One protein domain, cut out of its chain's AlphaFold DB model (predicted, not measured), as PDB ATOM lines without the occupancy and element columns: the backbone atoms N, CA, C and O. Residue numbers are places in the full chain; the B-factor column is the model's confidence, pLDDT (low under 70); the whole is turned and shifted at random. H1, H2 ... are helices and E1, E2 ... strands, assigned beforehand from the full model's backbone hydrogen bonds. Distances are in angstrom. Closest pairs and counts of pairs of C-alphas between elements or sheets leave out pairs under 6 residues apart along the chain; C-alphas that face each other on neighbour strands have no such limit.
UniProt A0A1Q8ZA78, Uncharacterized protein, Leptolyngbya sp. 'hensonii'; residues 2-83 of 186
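Overview. This is residues 2 to 83 of the 186 residues of an uncharacterized protein of Leptolyngbya sp. 'hensonii' (UniProt A0A1Q8ZA78). One long helix, H1, runs along one side of a small body of strands and loops, passing E1 and then the edge strand E3. The body has a three-stranded sheet, E3 E2 E4, and a small two-stranded sheet, E1 E5, with a long loop, residues 30 to 44, whose residues 34 to 35 pair with E1. The printed part has 82 residues with five named strands and one named helix, in the order E1 E2 E3 E4 E5 H1, and both sheets are antiparallel. The class is mixed, helices and strands. The whole is compact, with a radius of gyration of the C-alphas of 12.2 A, yet elongated in outline, spanning 38 by 23 by 23 A.

Arrangement. E1, residues 8 to 10, and E5, residues 54 to 56, are antiparallel neighbours at 142 degrees, with N 9 and O 55 within hydrogen-bond range at 2.8 A. Residues 8 to 9 of E1 also pair, antiparallel, with residues 34 to 35. E2, residues 17 to 21, forms a hairpin with E3, residues 26 to 29; N 20 and O 27 are 2.9 A apart. On the other side of E2 is E4, residues 45 to 49, antiparallel at 158 degrees, with N 19 and O 47 at 2.8 A. E3 and E4 are the edge strands of this sheet. The closest C-alphas of E1 and E2 are those of Ile 10 and Gly 17, 6.9 A apart, while E1 and E4 are apart. H1, residues 60 to 81, is on the sheet E3 E2 E4 but only grazes it, with its residues 69 to 78; its closest C-alphas to E3 are those of Arg 70 and Ala 29, 6.1 A apart. The closest C-alphas of H1 and E1 are those of Ala 66 and Val 9, 6.4 A apart. In H1, 17 of 18 O i to N i+4 pairs are within hydrogen-bond range.

Along the chain. E1 begins at C-alpha 8, (439.072, 290.365, 292.234), and is 6.9 A long from first to last C-alpha. E2 measures 13.1 A, E3 10.2 A, E4 13.0 A and E5 6.8 A. E4 ends at C-alpha 49, (434.294, 285.175, 307.079). H1 measures 31.4 A and ends at C-alpha 81, (453.031, 283.117, 313.763).

Size, cuts and confidence. The two C-alphas farthest apart are those of Thr 58 and Tyr 83, 38.2 A. The printed part has no cut. The link from E3 to E4, 15 residues, is long; that from E1 to E2 is short, and those from E2 to E3, E4 to E5 and E5 to H1 are tight. The mean pLDDT of the printed part is 89.2, and residues 2 to 5 and 37 to 39 are under 70.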
ATOM      1  N   PHE A   2     437.984 280.339 290.019       50.22
ATOM      2  CA  PHE A   2     438.688 281.590 289.705       50.22
ATOM      3  C   PHE A   2     439.206 281.551 288.257       50.22
ATOM      4  O   PHE A   2     439.755 280.536 287.835       50.22
ATOM      5  N   GLN A   3     438.999 282.621 287.482       47.66
ATOM      6  CA  GLN A   3     439.530 282.749 286.117       47.66
ATOM      7  C   GLN A   3     440.886 283.478 286.162       47.66
ATOM      8  O   GLN A   3     440.944 284.554 286.756       47.66
ATOM      9  N   PRO A   4     441.951 282.955 285.523       49.44
ATOM     10  CA  PRO A   4     443.333 283.412 285.720       49.44
ATOM     11  C   PRO A   4     443.627 284.868 285.309       49.44
ATOM     12  O   PRO A   4     444.615 285.427 285.780       49.44
ATOM     13  N   ASP A   5     442.762 285.509 284.516       57.12
ATOM     14  CA  ASP A   5     442.923 286.909 284.081       57.12
ATOM     15  C   ASP A   5     442.054 287.922 284.842       57.12
ATOM     16  O   ASP A   5     442.161 289.138 284.627       57.12
ATOM     17  N   ARG A   6     441.197 287.459 285.759       75.62
ATOM     18  CA  ARG A   6     440.238 288.320 286.455       75.62
ATOM     19  C   ARG A   6     440.609 288.474 287.923       75.62
ATOM     20  O   ARG A   6     440.109 287.754 288.782       75.62
ATOM     21  N   LEU A   7     441.449 289.474 288.198       88.88
ATOM     22  CA  LEU A   7     441.741 289.879 289.567       88.88
ATOM     23  C   LEU A   7     440.481 290.466 290.212       88.88
ATOM     24  O   LEU A   7     439.848 291.388 289.683       88.88
ATOM     25  N   LEU A   8     440.135 289.910 291.361       92.44
ATOM     26  CA  LEU A   8     439.072 290.365 292.234       92.44
ATOM     27  C   LEU A   8     439.680 291.016 293.475       92.44
ATOM     28  O   LEU A   8     440.821 290.749 293.850       92.44
ATOM     29  N   VAL A   9     438.902 291.865 294.128       94.94
ATOM     30  CA  VAL A   9     439.248 292.466 295.413       94.94
ATOM     31  C   VAL A   9     438.095 292.281 296.387       94.94
ATOM     32  O   VAL A   9     436.929 292.382 296.004       94.94
ATOM     33  N   ILE A  10     438.415 292.011 297.649       95.94
ATOM     34  CA  ILE A  10     437.418 291.986 298.722       95.94
ATOM     35  C   ILE A  10     437.032 293.432 299.052       95.94
ATOM     36  O   ILE A  10     437.897 294.267 299.304       95.94
ATOM     37  N   SER A  11     435.739 293.741 299.058       94.31
ATOM     38  CA  SER A  11     435.215 295.071 299.384       94.31
ATOM     39  C   SER A  11     435.691 295.560 300.757       94.31
ATOM     40  O   SER A  11     435.579 294.845 301.750       94.31
ATOM     41  N   GLU A  12     436.151 296.814 300.837       92.81
ATOM     42  CA  GLU A  12     436.558 297.464 302.098       92.81
ATOM     43  C   GLU A  12     435.368 297.855 303.002       92.81
ATOM     44  O   GLU A  12     435.560 298.302 304.128       92.81
ATOM     45  N   ARG A  13     434.123 297.679 302.537       89.31
ATOM     46  CA  ARG A  13     432.916 298.179 303.225       89.31
ATOM     47  C   ARG A  13     432.503 297.374 304.456       89.31
ATOM     48  O   ARG A  13     431.699 297.862 305.244       89.31
ATOM     49  N   GLN A  14     432.976 296.138 304.594       85.75
ATOM     50  CA  GLN A  14     432.545 295.227 305.654       85.75
ATOM     51  C   GLN A  14     433.745 294.580 306.340       85.75
ATOM     52  O   GLN A  14     434.767 294.308 305.710       85.75
ATOM     53  N   ARG A  15     433.587 294.277 307.633       91.56
ATOM     54  CA  ARG A  15     434.500 293.423 308.406       91.56
ATOM     55  C   ARG A  15     434.325 291.981 307.929       91.56
ATOM     56  O   ARG A  15     433.566 291.214 308.508       91.56
ATOM     57  N   CYS A  16     434.952 291.661 306.805       94.00
ATOM     58  CA  CYS A  16     434.826 290.381 306.117       94.00
ATOM     59  C   CYS A  16     436.184 289.916 305.589       94.00
ATOM     60  O   CYS A  16     437.164 290.660 305.614       94.00
ATOM     61  N   GLY A  17     436.259 288.677 305.127       95.31
ATOM     62  CA  GLY A  17     437.469 288.169 304.508       95.31
ATOM     63  C   GLY A  17     437.297 286.762 303.972       95.31
ATOM     64  O   GLY A  17     436.241 286.151 304.114       95.31
ATOM     65  N   LEU A  18     438.361 286.262 303.357       95.75
ATOM     66  CA  LEU A  18     438.465 284.896 302.872       95.75
ATOM     67  C   LEU A  18     439.667 284.216 303.514       95.75
ATOM     68  O   LEU A  18     440.758 284.784 303.574       95.75
ATOM     69  N   ILE A  19     439.486 282.971 303.933       95.50
ATOM     70  CA  ILE A  19     440.593 282.053 304.177       95.50
ATOM     71  C   ILE A  19     440.729 281.165 302.948       95.50
ATOM     72  O   ILE A  19     439.780 280.493 302.550       95.50
ATOM     73  N   LEU A  20     441.917 281.165 302.350       93.62
ATOM     74  CA  LEU A  20     442.266 280.287 301.238       93.62
ATOM     75  C   LEU A  20     443.156 279.175 301.776       93.62
ATOM     76  O   LEU A  20     444.186 279.462 302.391       93.62
ATOM     77  N   ARG A  21     442.764 277.921 301.560       91.00
ATOM     78  CA  ARG A  21     443.455 276.758 302.118       91.00
ATOM     79  C   ARG A  21     443.760 275.708 301.056       91.00
ATOM     80  O   ARG A  21     442.926 275.388 300.211       91.00
ATOM     81  N   ASN A  22     444.990 275.209 301.092       88.44
ATOM     82  CA  ASN A  22     445.417 274.000 300.401       88.44
ATOM     83  C   ASN A  22     445.812 272.942 301.446       88.44
ATOM     84  O   ASN A  22     445.565 273.123 302.640       88.44
ATOM     85  N   GLU A  23     446.403 271.836 301.003       83.88
ATOM     86  CA  GLU A  23     446.782 270.725 301.882       83.88
ATOM     87  C   GLU A  23     447.771 271.132 302.991       83.88
ATOM     88  O   GLU A  23     447.697 270.617 304.104       83.88
ATOM     89  N   TYR A  24     448.652 272.099 302.721       82.50
ATOM     90  CA  TYR A  24     449.786 272.431 303.591       82.50
ATOM     91  C   TYR A  24     449.674 273.800 304.267       82.50
ATOM     92  O   TYR A  24     450.286 274.029 305.307       82.50
ATOM     93  N   ILE A  25     448.947 274.737 303.661       84.56
ATOM     94  CA  ILE A  25     448.967 276.155 304.012       84.56
ATOM     95  C   ILE A  25     447.542 276.708 303.981       84.56
ATOM     96  O   ILE A  25     446.790 276.510 303.022       84.56
ATOM     97  N   ALA A  26     447.206 277.488 305.008       92.62
ATOM     98  CA  ALA A  26     446.085 278.414 304.983       92.62
ATOM     99  C   ALA A  26     446.603 279.860 304.964       92.62
ATOM    100  O   ALA A  26     447.579 280.197 305.630       92.62
ATOM    101  N   THR A  27     445.940 280.730 304.206       92.62
ATOM    102  CA  THR A  27     446.231 282.168 304.173       92.62
ATOM    103  C   THR A  27     444.959 282.972 304.358       92.62
ATOM    104  O   THR A  27     443.877 282.534 303.976       92.62
ATOM    105  N   PHE A  28     445.097 284.181 304.897       95.56
ATOM    106  CA  PHE A  28     443.978 285.087 305.116       95.56
ATOM    107  C   PHE A  28     444.022 286.293 304.169       95.56
ATOM    108  O   PHE A  28     445.057 286.945 304.004       95.56
ATOM    109  N   ALA A  29     442.896 286.580 303.526       95.81
ATOM    110  CA  ALA A  29     442.648 287.769 302.728       95.81
ATOM    111  C   ALA A  29     441.558 288.606 303.397       95.81
ATOM    112  O   ALA A  29     440.392 288.218 303.398       95.81
ATOM    113  N   GLY A  30     441.931 289.753 303.959       96.38
ATOM    114  CA  GLY A  30     440.969 290.692 304.527       96.38
ATOM    115  C   GLY A  30     440.471 291.729 303.519       96.38
ATOM    116  O   GLY A  30     440.766 291.641 302.322       96.38
ATOM    117  N   PRO A  31     439.739 292.751 303.984       96.75
ATOM    118  CA  PRO A  31     439.191 293.774 303.109       96.75
ATOM    119  C   PRO A  31     440.284 294.507 302.324       96.75
ATOM    120  O   PRO A  31     441.392 294.740 302.821       96.75
ATOM    121  N   GLY A  32     439.979 294.816 301.066       96.25
ATOM    122  CA  GLY A  32     440.897 295.423 300.106       96.25
ATOM    123  C   GLY A  32     441.926 294.458 299.515       96.25
ATOM    124  O   GLY A  32     442.687 294.858 298.642       96.25
ATOM    125  N   ALA A  33     441.992 293.199 299.960       96.31
ATOM    126  CA  ALA A  33     442.971 292.242 299.456       96.31
ATOM    127  C   ALA A  33     442.605 291.710 298.064       96.31
ATOM    128  O   ALA A  33     441.442 291.416 297.780       96.31
ATOM    129  N   ALA A  34     443.626 291.543 297.224       94.38
ATOM    130  CA  ALA A  34     443.512 290.885 295.929       94.38
ATOM    131  C   ALA A  34     443.265 289.368 296.062       94.38
ATOM    132  O   ALA A  34     443.906 288.723 296.894       94.38
ATOM    133  N   ILE A  35     442.383 288.836 295.206       90.81
ATOM    134  CA  ILE A  35     441.964 287.427 295.076       90.81
ATOM    135  C   ILE A  35     441.792 287.091 293.580       90.81
ATOM    136  O   ILE A  35     441.554 287.976 292.762       90.81
ATOM    137  N   GLY A  36     441.881 285.827 293.186       79.25
ATOM    138  CA  GLY A  36     441.632 285.336 291.830       79.25
ATOM    139  C   GLY A  36     442.822 285.437 290.877       79.25
ATOM    140  O   GLY A  36     442.629 285.443 289.667       79.25
ATOM    141  N   SER A  37     444.050 285.525 291.397       69.25
ATOM    142  CA  SER A  37     445.264 285.445 290.566       69.25
ATOM    143  C   SER A  37     445.716 283.993 290.358       69.25
ATOM    144  O   SER A  37     445.328 283.101 291.111       69.25
ATOM    145  N   SER A  38     446.598 283.743 289.387       69.62
ATOM    146  CA  SER A  38     447.224 282.424 289.181       69.62
ATOM    147  C   SER A  38     447.946 281.876 290.423       69.62
ATOM    148  O   SER A  38     448.087 280.662 290.555       69.62
ATOM    149  N   LEU A  39     448.334 282.744 291.367       67.88
ATOM    150  CA  LEU A  39     448.933 282.364 292.654       67.88
ATOM    151  C   LEU A  39     448.003 281.500 293.516       67.88
ATOM    152  O   LEU A  39     448.456 280.851 294.455       67.88
ATOM    153  N   GLU A  40     446.706 281.505 293.218       77.44
ATOM    154  CA  GLU A  40     445.689 280.828 294.015       77.44
ATOM    155  C   GLU A  40     445.205 279.517 293.393       77.44
ATOM    156  O   GLU A  40     444.367 278.838 293.979       77.44
ATOM    157  N   ALA A  41     445.779 279.111 292.253       74.50
ATOM    158  CA  ALA A  41     445.417 277.880 291.550       74.50
ATOM    159  C   ALA A  41     445.597 276.604 292.400       74.50
ATOM    160  O   ALA A  41     444.955 275.595 292.129       74.50
ATOM    161  N   GLY A  42     446.453 276.647 293.428       80.75
ATOM    162  CA  GLY A  42     446.689 275.527 294.344       80.75
ATOM    163  C   GLY A  42     445.760 275.469 295.561       80.75
ATOM    164  O   GLY A  42     445.839 274.500 296.313       80.75
ATOM    165  N   TYR A  43     444.912 276.477 295.804       86.81
ATOM    166  CA  TYR A  43     443.978 276.452 296.933       86.81
ATOM    167  C   TYR A  43     442.749 275.603 296.602       86.81
ATOM    168  O   TYR A  43     442.086 275.800 295.588       86.81
ATOM    169  N   GLN A  44     442.448 274.655 297.484       88.25
ATOM    170  CA  GLN A  44     441.359 273.689 297.326       88.25
ATOM    171  C   GLN A  44     440.091 274.127 298.066       88.25
ATOM    172  O   GLN A  44     438.994 273.692 297.729       88.25
ATOM    173  N   GLN A  45     440.236 274.984 299.078       90.44
ATOM    174  CA  GLN A  45     439.141 275.461 299.910       90.44
ATOM    175  C   GLN A  45     439.172 276.981 300.037       90.44
ATOM    176  O   GLN A  45     440.232 277.593 300.195       90.44
ATOM    177  N   VAL A  46     437.979 277.571 300.002       92.69
ATOM    178  CA  VAL A  46     437.730 278.988 300.267       92.69
ATOM    179  C   VAL A  46     436.694 279.055 301.373       92.69
ATOM    180  O   VAL A  46     435.596 278.524 301.218       92.69
ATOM    181  N   ILE A  47     437.054 279.675 302.491       94.56
ATOM    182  CA  ILE A  47     436.165 279.859 303.633       94.56
ATOM    183  C   ILE A  47     435.875 281.342 303.779       94.56
ATOM    184  O   ILE A  47     436.788 282.154 303.923       94.56
ATOM    185  N   GLU A  48     434.597 281.682 303.733       94.62
ATOM    186  CA  GLU A  48     434.126 283.047 303.913       94.62
ATOM    187  C   GLU A  48     434.033 283.389 305.400       94.62
ATOM    188  O   GLU A  48     433.567 282.591 306.214       94.62
ATOM    189  N   ILE A  49     434.481 284.592 305.754       94.75
ATOM    190  CA  ILE A  49     434.294 285.175 307.079       94.75
ATOM    191  C   ILE A  49     433.411 286.409 306.921       94.75
ATOM    192  O   ILE A  49     433.775 287.354 306.212       94.75
ATOM    193  N   GLY A  50     432.259 286.406 307.590       91.50
ATOM    194  CA  GLY A  50     431.217 287.406 307.375       91.50
ATOM    195  C   GLY A  50     430.582 287.251 305.991       91.50
ATOM    196  O   GLY A  50     430.326 286.138 305.546       91.50
ATOM    197  N   THR A  51     430.340 288.369 305.304       93.00
ATOM    198  CA  THR A  51     429.713 288.416 303.970       93.00
ATOM    199  C   THR A  51     430.609 289.147 302.965       93.00
ATOM    200  O   THR A  51     430.365 290.314 302.643       93.00
ATOM    201  N   PRO A  52     431.691 288.509 302.486       92.94
ATOM    202  CA  PRO A  52     432.619 289.146 301.565       92.94
ATOM    203  C   PRO A  52     431.946 289.468 300.227       92.94
ATOM    204  O   PRO A  52     431.344 288.618 299.580       92.94
ATOM    205  N   GLN A  53     432.089 290.716 299.782       94.69
ATOM    206  CA  GLN A  53     431.702 291.132 298.434       94.69
ATOM    207  C   GLN A  53     432.947 291.241 297.561       94.69
ATOM    208  O   GLN A  53     433.900 291.925 297.936       94.69
ATOM    209  N   LEU A  54     432.929 290.599 296.394       93.38
ATOM    210  CA  LEU A  54     434.046 290.609 295.453       93.38
ATOM    211  C   LEU A  54     433.802 291.627 294.340       93.38
ATOM    212  O   LEU A  54     432.774 291.596 293.664       93.38
ATOM    213  N   LEU A  55     434.769 292.517 294.132       93.31
ATOM    214  CA  LEU A  55     434.742 293.544 293.095       93.31
ATOM    215  C   LEU A  55     435.811 293.233 292.046       93.31
ATOM    216  O   LEU A  55     436.884 292.739 292.377       93.31
ATOM    217  N   SER A  56     435.530 293.500 290.772       91.81
ATOM    218  CA  SER A  56     436.540 293.365 289.712       91.81
ATOM    219  C   SER A  56     437.443 294.596 289.682       91.81
ATOM    220  O   SER A  56     436.936 295.711 289.763       91.81
ATOM    221  N   VAL A  57     438.754 294.396 289.515       90.06
ATOM    222  CA  VAL A  57     439.725 295.491 289.358       90.06
ATOM    223  C   VAL A  57     440.394 295.435 287.989       90.06
ATOM    224  O   VAL A  57     440.889 294.392 287.546       90.06
ATOM    225  N   THR A  58     440.414 296.570 287.295       87.06
ATOM    226  CA  THR A  58     440.907 296.659 285.912       87.06
ATOM    227  C   THR A  58     442.141 297.538 285.809       87.06
ATOM    228  O   THR A  58     443.051 297.211 285.044       87.06
ATOM    229  N   SER A  59     442.235 298.604 286.607       91.38
ATOM    230  CA  SER A  59     443.362 299.526 286.521       91.38
ATOM    231  C   SER A  59     444.612 298.979 287.216       91.38
ATOM    232  O   SER A  59     444.557 298.282 288.231       91.38
ATOM    233  N   ARG A  60     445.790 299.342 286.695       91.06
ATOM    234  CA  ARG A  60     447.078 298.985 287.312       91.06
ATOM    235  C   ARG A  60     447.196 299.506 288.750       91.06
ATOM    236  O   ARG A  60     447.765 298.818 289.592       91.06
ATOM    237  N   SER A  61     446.669 300.702 289.020       93.94
ATOM    238  CA  SER A  61     446.718 301.326 290.347       93.94
ATOM    239  C   SER A  61     445.900 300.533 291.371       93.94
ATOM    240  O   SER A  61     446.439 300.154 292.410       93.94
ATOM    241  N   GLU A  62     444.658 300.168 291.037       93.44
ATOM    242  CA  GLU A  62     443.806 299.339 291.903       93.44
ATOM    243  C   GLU A  62     444.425 297.961 292.149       93.44
ATOM    244  O   GLU A  62     444.438 297.478 293.279       93.44
ATOM    245  N   ARG A  63     445.000 297.337 291.110       92.69
ATOM    246  CA  ARG A  63     445.714 296.058 291.249       92.69
ATOM    247  C   ARG A  63     446.879 296.177 292.230       92.69
ATOM    248  O   ARG A  63     447.011 295.347 293.128       92.69
ATOM    249  N   GLN A  64     447.705 297.216 292.090       94.44
ATOM    250  CA  GLN A  64     448.839 297.454 292.983       94.44
ATOM    251  C   GLN A  64     448.380 297.667 294.429       94.44
ATOM    252  O   GLN A  64     448.965 297.093 295.347       94.44
ATOM    253  N   GLN A  65     447.321 298.452 294.635       95.62
ATOM    254  CA  GLN A  65     446.741 298.674 295.956       95.62
ATOM    255  C   GLN A  65     446.227 297.366 296.567       95.62
ATOM    256  O   GLN A  65     446.545 297.064 297.718       95.62
ATOM    257  N   ALA A  66     445.500 296.560 295.792       95.06
ATOM    258  CA  ALA A  66     444.927 295.307 296.263       95.06
ATOM    259  C   ALA A  66     446.002 294.275 296.656       95.06
ATOM    260  O   ALA A  66     445.878 293.587 297.674       95.06
ATOM    261  N   PHE A  67     447.106 294.199 295.904       95.12
ATOM    262  CA  PHE A  67     448.253 293.370 296.287       95.12
ATOM    263  C   PHE A  67     448.972 293.905 297.530       95.12
ATOM    264  O   PHE A  67     449.325 293.122 298.412       95.12
ATOM    265  N   SER A  68     449.135 295.223 297.661       96.50
ATOM    266  CA  SER A  68     449.705 295.826 298.873       96.50
ATOM    267  C   SER A  68     448.869 295.497 300.116       96.50
ATOM    268  O   SER A  68     449.427 295.110 301.143       96.50
ATOM    269  N   ARG A  69     447.533 295.563 300.019       96.44
ATOM    270  CA  ARG A  69     446.611 295.127 301.084       96.44
ATOM    271  C   ARG A  69     446.762 293.638 301.395       96.44
ATOM    272  O   ARG A  69     446.864 293.266 302.560       96.44
ATOM    273  N   ARG A  70     446.840 292.780 300.371       95.62
ATOM    274  CA  ARG A  70     447.071 291.334 300.542       95.62
ATOM    275  C   ARG A  70     448.355 291.057 301.331       95.62
ATOM    276  O   ARG A  70     448.334 290.253 302.257       95.62
ATOM    277  N   ILE A  71     449.443 291.762 301.023       95.88
ATOM    278  CA  ILE A  71     450.719 291.650 301.747       95.88
ATOM    279  C   ILE A  71     450.584 292.121 303.200       95.88
ATOM    280  O   ILE A  71     451.134 291.481 304.094       95.88
ATOM    281  N   GLN A  72     449.851 293.208 303.462       97.12
ATOM    282  CA  GLN A  72     449.602 293.683 304.830       97.12
ATOM    283  C   GLN A  72     448.886 292.623 305.674       97.12
ATOM    284  O   GLN A  72     449.325 292.343 306.787       97.12
ATOM    285  N   TRP A  73     447.848 291.981 305.131       96.12
ATOM    286  CA  TRP A  73     447.133 290.906 305.823       96.12
ATOM    287  C   TRP A  73     448.010 289.681 306.088       96.12
ATOM    288  O   TRP A  73     447.970 289.126 307.185       96.12
ATOM    289  N   ILE A  74     448.855 289.301 305.125       94.50
ATOM    290  CA  ILE A  74     449.837 288.224 305.313       94.50
ATOM    291  C   ILE A  74     450.811 288.576 306.442       94.50
ATOM    292  O   ILE A  74     451.044 287.752 307.321       94.50
ATOM    293  N   ARG A  75     451.349 289.802 306.462       96.19
ATOM    294  CA  ARG A  75     452.281 290.254 307.510       96.19
ATOM    295  C   ARG A  75     451.628 290.292 308.887       96.19
ATOM    296  O   ARG A  75     452.252 289.876 309.855       96.19
ATOM    297  N   TRP A  76     450.386 290.757 308.973       95.25
ATOM    298  CA  TRP A  76     449.624 290.760 310.222       95.25
ATOM    299  C   TRP A  76     449.451 289.342 310.781       95.25
ATOM    300  O   TRP A  76     449.707 289.107 311.959       95.25
ATOM    301  N   LEU A  77     449.123 288.369 309.926       94.69
ATOM    302  CA  LEU A  77     449.047 286.967 310.340       94.69
ATOM    303  C   LEU A  77     450.425 286.414 310.744       94.69
ATOM    304  O   LEU A  77     450.557 285.760 311.774       94.69
ATOM    305  N   GLN A  78     451.479 286.731 309.985       94.81
ATOM    306  CA  GLN A  78     452.853 286.318 310.295       94.81
ATOM    307  C   GLN A  78     453.352 286.846 311.647       94.81
ATOM    308  O   GLN A  78     454.114 286.151 312.317       94.81
ATOM    309  N   GLN A  79     452.916 288.035 312.080       95.50
ATOM    310  CA  GLN A  79     453.234 288.544 313.421       95.50
ATOM    311  C   GLN A  79     452.733 287.588 314.506       95.50
ATOM    312  O   GLN A  79     453.457 287.295 315.454       95.50
ATOM    313  N   MET A  80     451.533 287.034 314.338       93.31
ATOM    314  CA  MET A  80     450.998 286.020 315.249       93.31
ATOM    315  C   MET A  80     451.778 284.709 315.148       93.31
ATOM    316  O   MET A  80     452.046 284.080 316.164       93.31
ATOM    317  N   CYS A  81     452.211 284.317 313.949       93.12
ATOM    318  CA  CYS A  81     453.031 283.117 313.763       93.12
ATOM    319  C   CYS A  81     454.426 283.226 314.395       93.12
ATOM    320  O   CYS A  81     455.064 282.205 314.629       93.12
ATOM    321  N   SER A  82     454.906 284.442 314.669       94.81
ATOM    322  CA  SER A  82     456.260 284.667 315.182       94.81
ATOM    323  C   SER A  82     456.441 284.308 316.664       94.81
ATOM    324  O   SER A  82     457.577 284.184 317.121       94.81
ATOM    325  N   TYR A  83     455.351 284.109 317.418       96.69
ATOM    326  CA  TYR A  83     455.446 283.680 318.815       96.69
ATOM    327  C   TYR A  83     455.872 282.200 318.919       96.69
ATOM    328  O   TYR A  83     455.284 281.345 318.243       96.69
TER     329      TYR A  83